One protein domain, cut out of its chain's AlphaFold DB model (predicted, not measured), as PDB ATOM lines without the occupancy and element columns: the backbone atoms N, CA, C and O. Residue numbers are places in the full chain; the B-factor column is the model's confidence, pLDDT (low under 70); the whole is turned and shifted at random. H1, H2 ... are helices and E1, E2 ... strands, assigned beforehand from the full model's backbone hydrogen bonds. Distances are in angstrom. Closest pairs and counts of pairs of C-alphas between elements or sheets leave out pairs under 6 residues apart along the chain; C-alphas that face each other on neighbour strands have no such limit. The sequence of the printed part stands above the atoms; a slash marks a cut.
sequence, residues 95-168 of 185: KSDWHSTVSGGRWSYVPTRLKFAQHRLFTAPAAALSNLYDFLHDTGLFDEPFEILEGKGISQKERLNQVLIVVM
ATOM      1  N   LYS A  95     170.555  77.217 239.068       75.56
ATOM      2  CA  LYS A  95     171.793  76.880 239.772       75.56
ATOM      3  C   LYS A  95     171.789  77.519 241.155       75.56
ATOM      4  O   LYS A  95     171.403  78.676 241.293       75.56
ATOM      5  N   SER A  96     172.272  76.793 242.162       79.62
ATOM      6  CA  SER A  96     172.391  77.286 243.543       79.62
ATOM      7  C   SER A  96     173.197  78.582 243.645       79.62
ATOM      8  O   SER A  96     172.850  79.463 244.430       79.62
ATOM      9  N   ASP A  97     174.228  78.735 242.810       75.50
ATOM     10  CA  ASP A  97     175.090  79.920 242.806       75.50
ATOM     11  C   ASP A  97     174.305  81.205 242.496       75.50
ATOM     12  O   ASP A  97     174.679  82.284 242.957       75.50
ATOM     13  N   TRP A  98     173.184  81.092 241.773       75.12
ATOM     14  CA  TRP A  98     172.301  82.209 241.434       75.12
ATOM     15  C   TRP A  98     171.486  82.736 242.621       75.12
ATOM     16  O   TRP A  98     170.793  83.728 242.468       75.12
ATOM     17  N   HIS A  99     171.573  82.123 243.799       75.50
ATOM     18  CA  HIS A  99     171.039  82.672 245.054       75.50
ATOM     19  C   HIS A  99     172.100  82.713 246.158       75.50
ATOM     20  O   HIS A  99     171.782  82.782 247.342       75.50
ATOM     21  N   SER A 100     173.373  82.638 245.780       78.44
ATOM     22  CA  SER A 100     174.477  82.541 246.727       78.44
ATOM     23  C   SER A 100     175.210  83.870 246.906       78.44
ATOM     24  O   SER A 100     175.075  84.800 246.113       78.44
ATOM     25  N   THR A 101     176.063  83.925 247.926       82.44
ATOM     26  CA  THR A 101     177.053  84.994 248.120       82.44
ATOM     27  C   THR A 101     178.347  84.756 247.331       82.44
ATOM     28  O   THR A 101     179.301  85.523 247.481       82.44
ATOM     29  N   VAL A 102     178.409  83.715 246.486       80.12
ATOM     30  CA  VAL A 102     179.592  83.402 245.669       80.12
ATOM     31  C   VAL A 102     179.955  84.613 244.815       80.12
ATOM     32  O   VAL A 102     179.089  85.263 244.224       80.12
ATOM     33  N   SER A 103     181.246  84.952 244.790       79.56
ATOM     34  CA  SER A 103     181.769  86.147 244.113       79.56
ATOM     35  C   SER A 103     181.036  87.439 244.501       79.56
ATOM     36  O   SER A 103     180.778  88.296 243.655       79.56
ATOM     37  N   GLY A 104     180.651  87.564 245.775       83.50
ATOM     38  CA  GLY A 104     179.941  88.734 246.295       83.50
ATOM     39  C   GLY A 104     178.512  88.880 245.766       83.50
ATOM     40  O   GLY A 104     177.984  89.986 245.765       83.50
ATOM     41  N   GLY A 105     177.897  87.798 245.276       85.12
ATOM     42  CA  GLY A 105     176.549  87.833 244.701       85.12
ATOM     43  C   GLY A 105     176.494  88.382 243.271       85.12
ATOM     44  O   GLY A 105     175.415  88.668 242.758       85.12
ATOM     45  N   ARG A 106     177.634  88.503 242.576       84.75
ATOM     46  CA  ARG A 106     177.703  89.044 241.202       84.75
ATOM     47  C   ARG A 106     176.706  88.395 240.231       84.75
ATOM     48  O   ARG A 106     176.174  89.069 239.351       84.75
ATOM     49  N   TRP A 107     176.433  87.101 240.392       86.25
ATOM     50  CA  TRP A 107     175.527  86.343 239.522       86.25
ATOM     51  C   TRP A 107     174.234  85.904 240.212       86.25
ATOM     52  O   TRP A 107     173.500  85.092 239.648       86.25
ATOM     53  N   SER A 108     173.927  86.450 241.395       86.38
ATOM     54  CA  SER A 108     172.772  86.030 242.194       86.38
ATOM     55  C   SER A 108     171.443  86.693 241.798       86.38
ATOM     56  O   SER A 108     170.409  86.491 242.432       86.38
ATOM     57  N   TYR A 109     171.442  87.532 240.761       85.25
ATOM     58  CA  TYR A 109     170.234  88.224 240.319       85.25
ATOM     59  C   TYR A 109     169.464  87.398 239.281       85.25
ATOM     60  O   TYR A 109     169.758  87.436 238.080       85.25
ATOM     61  N   VAL A 110     168.460  86.654 239.755       81.75
ATOM     62  CA  VAL A 110     167.656  85.708 238.958       81.75
ATOM     63  C   VAL A 110     167.012  86.308 237.706       81.75
ATOM     64  O   VAL A 110     167.102  85.659 236.664       81.75
ATOM     65  N   PRO A 111     166.417  87.518 237.714       83.88
ATOM     66  CA  PRO A 111     165.800  88.062 236.504       83.88
ATOM     67  C   PRO A 111     166.779  88.172 235.326       83.88
ATOM     68  O   PRO A 111     166.433  87.839 234.193       83.88
ATOM     69  N   THR A 112     168.036  88.542 235.588       83.56
ATOM     70  CA  THR A 112     169.082  88.545 234.553       83.56
ATOM     71  C   THR A 112     169.392  87.131 234.059       83.56
ATOM     72  O   THR A 112     169.568  86.937 232.857       83.56
ATOM     73  N   ARG A 113     169.409  86.127 234.945       83.12
ATOM     74  CA  ARG A 113     169.643  84.724 234.560       83.12
ATOM     75  C   ARG A 113     168.523  84.195 233.660       83.12
ATOM     76  O   ARG A 113     168.808  83.576 232.639       83.12
ATOM     77  N   LEU A 114     167.269  84.511 233.990       78.44
ATOM     78  CA  LEU A 114     166.100  84.166 233.175       78.44
ATOM     79  C   LEU A 114     166.141  84.836 231.799       78.44
ATOM     80  O   LEU A 114     165.883  84.174 230.798       78.44
ATOM     81  N   LYS A 115     166.528  86.117 231.730       83.50
ATOM     82  CA  LYS A 115     166.730  86.820 230.455       83.50
ATOM     83  C   LYS A 115     167.755  86.097 229.579       83.50
ATOM     84  O   LYS A 115     167.474  85.797 228.423       83.50
ATOM     85  N   PHE A 116     168.926  85.777 230.128       81.12
ATOM     86  CA  PHE A 116     169.959  85.072 229.370       81.12
ATOM     87  C   PHE A 116     169.545  83.654 228.979       81.12
ATOM     88  O   PHE A 116     169.902  83.217 227.894       81.12
ATOM     89  N   ALA A 117     168.740  82.955 229.780       76.25
ATOM     90  CA  ALA A 117     168.223  81.634 229.419       76.25
ATOM     91  C   ALA A 117     167.364  81.631 228.140       76.25
ATOM     92  O   ALA A 117     167.247  80.593 227.492       76.25
ATOM     93  N   GLN A 118     166.800  82.775 227.745       78.94
ATOM     94  CA  GLN A 118     166.011  82.908 226.516       78.94
ATOM     95  C   GLN A 118     166.875  83.113 225.263       78.94
ATOM     96  O   GLN A 118     166.382  83.001 224.138       78.94
ATOM     97  N   HIS A 119     168.161  83.432 225.422       82.94
ATOM     98  CA  HIS A 119     169.046  83.683 224.293       82.94
ATOM     99  C   HIS A 119     169.536  82.362 223.677       82.94
ATOM    100  O   HIS A 119     169.872  81.407 224.373       82.94
ATOM    101  N   ARG A 120     169.627  82.328 222.342       80.81
ATOM    102  CA  ARG A 120     170.209  81.207 221.570       80.81
ATOM    103  C   ARG A 120     171.632  81.486 221.082       80.81
ATOM    104  O   ARG A 120     172.295  80.600 220.552       80.81
ATOM    105  N   LEU A 121     172.088  82.725 221.243       84.19
ATOM    106  CA  LEU A 121     173.396  83.192 220.816       84.19
ATOM    107  C   LEU A 121     174.028  83.989 221.952       84.19
ATOM    108  O   LEU A 121     173.405  84.905 222.490       84.19
ATOM    109  N   PHE A 122     175.271  83.651 222.276       84.06
ATOM    110  CA  PHE A 122     176.065  84.343 223.285       84.06
ATOM    111  C   PHE A 122     177.389  84.753 222.674       84.06
ATOM    112  O   PHE A 122     178.012  83.974 221.950       84.06
ATOM    113  N   THR A 123     177.822  85.967 222.992       84.50
ATOM    114  CA  THR A 123     179.094  86.506 222.524       84.50
ATOM    115  C   THR A 123     179.847  87.132 223.679       84.50
ATOM    116  O   THR A 123     179.257  87.906 224.433       84.50
ATOM    117  N   ALA A 124     181.144  86.866 223.784       82.50
ATOM    118  CA  ALA A 124     182.007  87.536 224.745       82.50
ATOM    119  C   ALA A 124     183.373  87.850 224.125       82.50
ATOM    120  O   ALA A 124     183.899  87.045 223.354       82.50
ATOM    121  N   PRO A 125     183.977  89.008 224.440       76.62
ATOM    122  CA  PRO A 125     185.352  89.278 224.044       76.62
ATOM    123  C   PRO A 125     186.290  88.306 224.768       76.62
ATOM    124  O   PRO A 125     186.220  88.158 225.988       76.62
ATOM    125  N   ALA A 126     187.198  87.669 224.029       71.31
ATOM    126  CA  ALA A 126     188.047  86.621 224.591       71.31
ATOM    127  C   ALA A 126     189.113  87.157 225.566       71.31
ATOM    128  O   ALA A 126     189.654  86.389 226.356       71.31
ATOM    129  N   ALA A 127     189.440  88.454 225.526       64.25
ATOM    130  CA  ALA A 127     190.589  89.046 226.223       64.25
ATOM    131  C   ALA A 127     190.435  89.307 227.721       64.25
ATOM    132  O   ALA A 127     191.437  89.532 228.398       64.25
ATOM    133  N   ALA A 128     189.214  89.302 228.248       71.38
ATOM    134  CA  ALA A 128     188.969  89.669 229.635       71.38
ATOM    135  C   ALA A 128     188.424  88.475 230.412       71.38
ATOM    136  O   ALA A 128     187.308  88.023 230.161       71.38
ATOM    137  N   LEU A 129     189.193  88.012 231.403       75.81
ATOM    138  CA  LEU A 129     188.797  86.915 232.294       75.81
ATOM    139  C   LEU A 129     187.429  87.173 232.926       75.81
ATOM    140  O   LEU A 129     186.587  86.287 232.942       75.81
ATOM    141  N   SER A 130     187.171  88.409 233.361       79.94
ATOM    142  CA  SER A 130     185.870  88.783 233.922       79.94
ATOM    143  C   SER A 130     184.715  88.583 232.935       79.94
ATOM    144  O   SER A 130     183.652  88.140 233.352       79.94
ATOM    145  N   ASN A 131     184.924  88.873 231.647       81.69
ATOM    146  CA  ASN A 131     183.894  88.706 230.619       81.69
ATOM    147  C   ASN A 131     183.691  87.227 230.278       81.69
ATOM    148  O   ASN A 131     182.576  86.818 229.975       81.69
ATOM    149  N   LEU A 132     184.752  86.419 230.367       81.44
ATOM    150  CA  LEU A 132     184.657  84.969 230.227       81.44
ATOM    151  C   LEU A 132     183.897  84.336 231.403       81.44
ATOM    152  O   LEU A 132     183.069  83.460 231.181       81.44
ATOM    153  N   TYR A 133     184.109  84.801 232.638       84.06
ATOM    154  CA  TYR A 133     183.316  84.352 233.787       84.06
ATOM    155  C   TYR A 133     181.840  84.715 233.635       84.06
ATOM    156  O   TYR A 133     180.985  83.849 233.799       84.06
ATOM    157  N   ASP A 134     181.528  85.960 233.264       86.12
ATOM    158  CA  ASP A 134     180.139  86.357 233.006       86.12
ATOM    159  C   ASP A 134     179.521  85.489 231.904       86.12
ATOM    160  O   ASP A 134     178.436  84.946 232.085       86.12
ATOM    161  N   PHE A 135     180.261  85.238 230.822       86.50
ATOM    162  CA  PHE A 135     179.841  84.348 229.745       86.50
ATOM    163  C   PHE A 135     179.562  82.915 230.215       86.50
ATOM    164  O   PHE A 135     178.554  82.324 229.829       86.50
ATOM    165  N   LEU A 136     180.419  82.340 231.059       85.94
ATOM    166  CA  LEU A 136     180.204  81.017 231.646       85.94
ATOM    167  C   LEU A 136     178.936  80.986 232.501       85.94
ATOM    168  O   LEU A 136     178.135  80.058 232.392       85.94
ATOM    169  N   HIS A 137     178.713  82.035 233.294       84.62
ATOM    170  CA  HIS A 137     177.514  82.172 234.115       84.62
ATOM    171  C   HIS A 137     176.239  82.419 233.307       84.62
ATOM    172  O   HIS A 137     175.163  81.962 233.702       84.62
ATOM    173  N   ASP A 138     176.350  83.124 232.187       84.94
ATOM    174  CA  ASP A 138     175.245  83.394 231.277       84.94
ATOM    175  C   ASP A 138     174.909  82.168 230.442       84.94
ATOM    176  O   ASP A 138     173.733  81.963 230.160       84.94
ATOM    177  N   THR A 139     175.897  81.354 230.057       83.19
ATOM    178  CA  THR A 139     175.711  80.144 229.241       83.19
ATOM    179  C   THR A 139     175.312  78.931 230.065       83.19
ATOM    180  O   THR A 139     174.441  78.190 229.632       83.19
ATOM    181  N   GLY A 140     175.884  78.745 231.254       82.38
ATOM    182  CA  GLY A 140     175.728  77.527 232.047       82.38
ATOM    183  C   GLY A 140     176.811  76.470 231.799       82.38
ATOM    184  O   GLY A 140     176.657  75.335 232.239       82.38
ATOM    185  N   LEU A 141     177.892  76.820 231.096       83.19
ATOM    186  CA  LEU A 141     178.987  75.924 230.694       83.19
ATOM    187  C   LEU A 141     180.050  75.742 231.797       83.19
ATOM    188  O   LEU A 141     181.247  75.850 231.555       83.19
ATOM    189  N   PHE A 142     179.622  75.511 233.037       76.94
ATOM    190  CA  PHE A 142     180.524  75.498 234.199       76.94
ATOM    191  C   PHE A 142     181.439  74.279 234.273       76.94
ATOM    192  O   PHE A 142     182.516  74.370 234.853       76.94
ATOM    193  N   ASP A 143     181.004  73.163 233.696       76.81
ATOM    194  CA  ASP A 143     181.754  71.905 233.709       76.81
ATOM    195  C   ASP A 143     182.801  71.851 232.586       76.81
ATOM    196  O   ASP A 143     183.508  70.853 232.429       76.81
ATOM    197  N   GLU A 144     182.901  72.911 231.778       79.31
ATOM    198  CA  GLU A 144     183.910  73.000 230.735       79.31
ATOM    199  C   GLU A 144     185.259  73.408 231.310       79.31
ATOM    200  O   GLU A 144     185.330  74.361 232.091       79.31
ATOM    201  N   PRO A 145     186.353  72.770 230.864       74.94
ATOM    202  CA  PRO A 145     187.688  73.203 231.229       74.94
ATOM    203  C   PRO A 145     187.890  74.664 230.835       74.94
ATOM    204  O   PRO A 145     187.798  75.031 229.656       74.94
ATOM    205  N   PHE A 146     188.188  75.497 231.829       74.56
ATOM    206  CA  PHE A 146     188.409  76.923 231.632       74.56
ATOM    207  C   PHE A 146     189.505  77.165 230.590       74.56
ATOM    208  O   PHE A 146     189.368  78.032 229.736       74.56
ATOM    209  N   GLU A 147     190.535  76.319 230.564       73.50
ATOM    210  CA  GLU A 147     191.665  76.387 229.636       73.50
ATOM    211  C   GLU A 147     191.272  76.147 228.170       73.50
ATOM    212  O   GLU A 147     191.940  76.649 227.259       73.50
ATOM    213  N   ILE A 148     190.203  75.377 227.925       75.69
ATOM    214  CA  ILE A 148     189.668  75.159 226.571       75.69
ATOM    215  C   ILE A 148     189.033  76.451 226.059       75.69
ATOM    216  O   ILE A 148     189.263  76.839 224.912       75.69
ATOM    217  N   LEU A 149     188.270  77.130 226.914       74.25
ATOM    218  CA  LEU A 149     187.553  78.356 226.564       74.25
ATOM    219  C   LEU A 149     188.461  79.589 226.573       74.25
ATOM    220  O   LEU A 149     188.265  80.511 225.784       74.25
ATOM    221  N   GLU A 150     189.478  79.591 227.429       72.88
ATOM    222  CA  GLU A 150     190.494  80.637 227.501       72.88
ATOM    223  C   GLU A 150     191.506  80.548 226.347       72.88
ATOM    224  O   GLU A 150     192.140  81.542 225.992       72.88
ATOM    225  N   GLY A 151     191.641  79.367 225.735       70.94
ATOM    226  CA  GLY A 151     192.615  79.107 224.688       70.94
ATOM    227  C   GLY A 151     194.034  79.033 225.251       70.94
ATOM    228  O   GLY A 151     194.806  79.989 225.190       70.94
ATOM    229  N   LYS A 152     194.389  77.862 225.792       68.12
ATOM    230  CA  LYS A 152     195.716  77.564 226.355       68.12
ATOM    231  C   LYS A 152     196.870  78.082 225.476       68.12
ATOM    232  O   LYS A 152     197.014  77.671 224.327       68.12
ATOM    233  N   GLY A 153     197.721  78.933 226.058       67.00
ATOM    234  CA  GLY A 153     198.953  79.433 225.434       67.00
ATOM    235  C   GLY A 153     198.805  80.684 224.561       67.00
ATOM    236  O   GLY A 153     199.789  81.096 223.955       67.00
ATOM    237  N   ILE A 154     197.618  81.295 224.493       71.94
ATOM    238  CA  ILE A 154     197.385  82.518 223.714       71.94
ATOM    239  C   ILE A 154     197.728  83.753 224.559       71.94
ATOM    240  O   ILE A 154     197.304  83.878 225.710       71.94
ATOM    241  N   SER A 155     198.479  84.698 223.987       76.00
ATOM    242  CA  SER A 155     198.801  85.952 224.675       76.00
ATOM    243  C   SER A 155     197.560  86.839 224.856       76.00
ATOM    244  O   SER A 155     196.635  86.831 224.042       76.00
ATOM    245  N   GLN A 156     197.537  87.686 225.891       71.75
ATOM    246  CA  GLN A 156     196.425  88.628 226.112       71.75
ATOM    247  C   GLN A 156     196.198  89.558 224.900       71.75
ATOM    248  O   GLN A 156     195.058  89.878 224.564       71.75
ATOM    249  N   LYS A 157     197.278  89.928 224.197       74.75
ATOM    250  CA  LYS A 157     197.242  90.725 222.962       74.75
ATOM    251  C   LYS A 157     196.535  90.000 221.815       74.75
ATOM    252  O   LYS A 157     195.758  90.623 221.099       74.75
ATOM    253  N   GLU A 158     196.772  88.704 221.639       74.75
ATOM    254  CA  GLU A 158     196.074  87.904 220.620       74.75
ATOM    255  C   GLU A 158     194.591  87.716 220.955       74.75
ATOM    256  O   GLU A 158     193.752  87.740 220.056       74.75
ATOM    257  N   ARG A 159     194.245  87.617 222.244       71.31
ATOM    258  CA  ARG A 159     192.850  87.486 222.691       71.31
ATOM    259  C   ARG A 159     192.009  88.742 222.440       71.31
ATOM    260  O   ARG A 159     190.799  88.622 222.267       71.31
ATOM    261  N   LEU A 160     192.609  89.939 222.400       74.25
ATOM    262  CA  LEU A 160     191.890  91.201 222.123       74.25
ATOM    263  C   LEU A 160     191.221  91.221 220.747       74.25
ATOM    264  O   LEU A 160     190.226  91.916 220.567       74.25
ATOM    265  N   ASN A 161     191.721  90.416 219.813       74.88
ATOM    266  CA  ASN A 161     191.192  90.329 218.456       74.88
ATOM    267  C   ASN A 161     190.253  89.129 218.258       74.88
ATOM    268  O   ASN A 161     189.931  88.783 217.122       74.88
ATOM    269  N   GLN A 162     189.832  88.472 219.341       74.81
ATOM    270  CA  GLN A 162     188.996  87.280 219.295       74.81
ATOM    271  C   GLN A 162     187.661  87.516 220.005       74.81
ATOM    272  O   GLN A 162     187.586  88.100 221.090       74.81
ATOM    273  N   VAL A 163     186.596  87.010 219.390       80.25
ATOM    274  CA  VAL A 163     185.257  86.961 219.976       80.25
ATOM    275  C   VAL A 163     184.890  85.499 220.153       80.25
ATOM    276  O   VAL A 163     184.943  84.719 219.201       80.25
ATOM    277  N   LEU A 164     184.517  85.135 221.372       81.31
ATOM    278  CA  LEU A 164     183.920  83.846 221.658       81.31
ATOM    279  C   LEU A 164     182.448  83.904 221.269       81.31
ATOM    280  O   LEU A 164     181.735  84.816 221.688       81.31
ATOM    281  N   ILE A 165     182.004  82.933 220.479       81.25
ATOM    282  CA  ILE A 165     180.611  82.795 220.066       81.25
ATOM    283  C   ILE A 165     180.158  81.391 220.443       81.25
ATOM    284  O   ILE A 165     180.780  80.412 220.035       81.25
ATOM    285  N   VAL A 166     179.062  81.297 221.192       80.56
ATOM    286  CA  VAL A 166     178.353  80.032 221.408       80.56
ATOM    287  C   VAL A 166     176.986  80.130 220.758       80.56
ATOM    288  O   VAL A 166     176.180  81.005 221.081       80.56
ATOM    289  N   VAL A 167     176.757  79.212 219.824       77.75
ATOM    290  CA  VAL A 167     175.478  79.013 219.154       77.75
ATOM    291  C   VAL A 167     174.812  77.822 219.820       77.75
ATOM    292  O   VAL A 167     175.321  76.706 219.757       77.75
ATOM    293  N   MET A 168     173.687  78.071 220.482       73.94
ATOM    294  CA  MET A 168     172.890  77.027 221.108       73.94
ATOM    295  C   MET A 168     171.760  76.649 220.162       73.94
ATOM    296  O   MET A 168     170.932  77.486 219.792       73.94
TER     297      MET A 168
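What this domain is: This is residues 95 to 168 of the 185 residues of an uncharacterized protein of Paenibacillus rhizovicinus (UniProt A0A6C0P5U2). Picture a short two-stranded antiparallel ribbon, E1 and E2, with the longest helix, H4, packed alongside it, mostly by E1, near the middle of the domain. The short helices H1, H2 and H3 gather at one end of the longest axis, and the small helices H5 and H6, with the loop between them, lie toward the other. The printed part has 74 residues with six named helices and two named strands, in the order H1, H2, H3, E1, H4, H5, H6, E2; the class is mixed, helices and strands. The whole is compact, with a radius of gyration of the C-alphas of 12.9 A and spans of 35 by 26 by 19 A.

Where its parts are: Start at C-alpha 96, at (172.391, 77.286, 243.543), where H1 begins; it covers residues 96 to 99. Next come H2, residues 102 to 105, and H3, residues 110 to 117, which is 10.4 A long. Then look for E1, residues 121 to 125, 13.8 A long. Find C-alpha 129 at (188.797, 86.915, 232.294); from there H4 runs to residue 139, over 15.0 A. After it you meet H5, residues 146 to 150, and H6, residues 156 to 159. Finally E2, residues 163 to 167, runs 12.6 A to C-alpha 167 at (175.478, 79.013, 219.154).

How they stand to each other: Begin with H1, which only just touches H3, with 3 pairs of C-alphas within 8 A, the closest being Trp 98 and Val 110 at 6.3 A. H1 and H2 are close but not clearly touching; their closest C-alphas, of His 99 and Gly 105, are 7.6 A apart. H3 touches H4 about perpendicular, at 80 degrees, closest at the C-alphas of Phe 116 and Asp 138, 5.9 A. E1 and E2 are antiparallel at 166 degrees; look at N 122 and O 166, 3.0 A, and N 164 and O 124, 2.8 A, both within hydrogen-bond range. The closest C-alphas of E1 and H4, those of Ala 124 and Asn 131, are 6.3 A apart, while H4 and E2 are near each other. H4 and H5 are close but not clearly touching, with the C-alphas of Leu 132 and Glu 150 closest at 7.8 A. The closest C-alphas of E1 and H6, of Pro 125 and Arg 159, are 7.8 A apart. In H3, H4 and H5 every O i to N i+4 pair is within hydrogen-bond range; H1, H2 and H6 are too short for such a pair.

The domain as a whole: The two C-alphas farthest apart, those of Pro 111 and Gly 153, are 36.0 A apart. The printed part has no cut and no long link; the link from H4 to H5 is short, and the others are tight. The mean pLDDT of the printed part is 78.8, and the model's confidence is under 70 at residue 127 and residues 152 to 153.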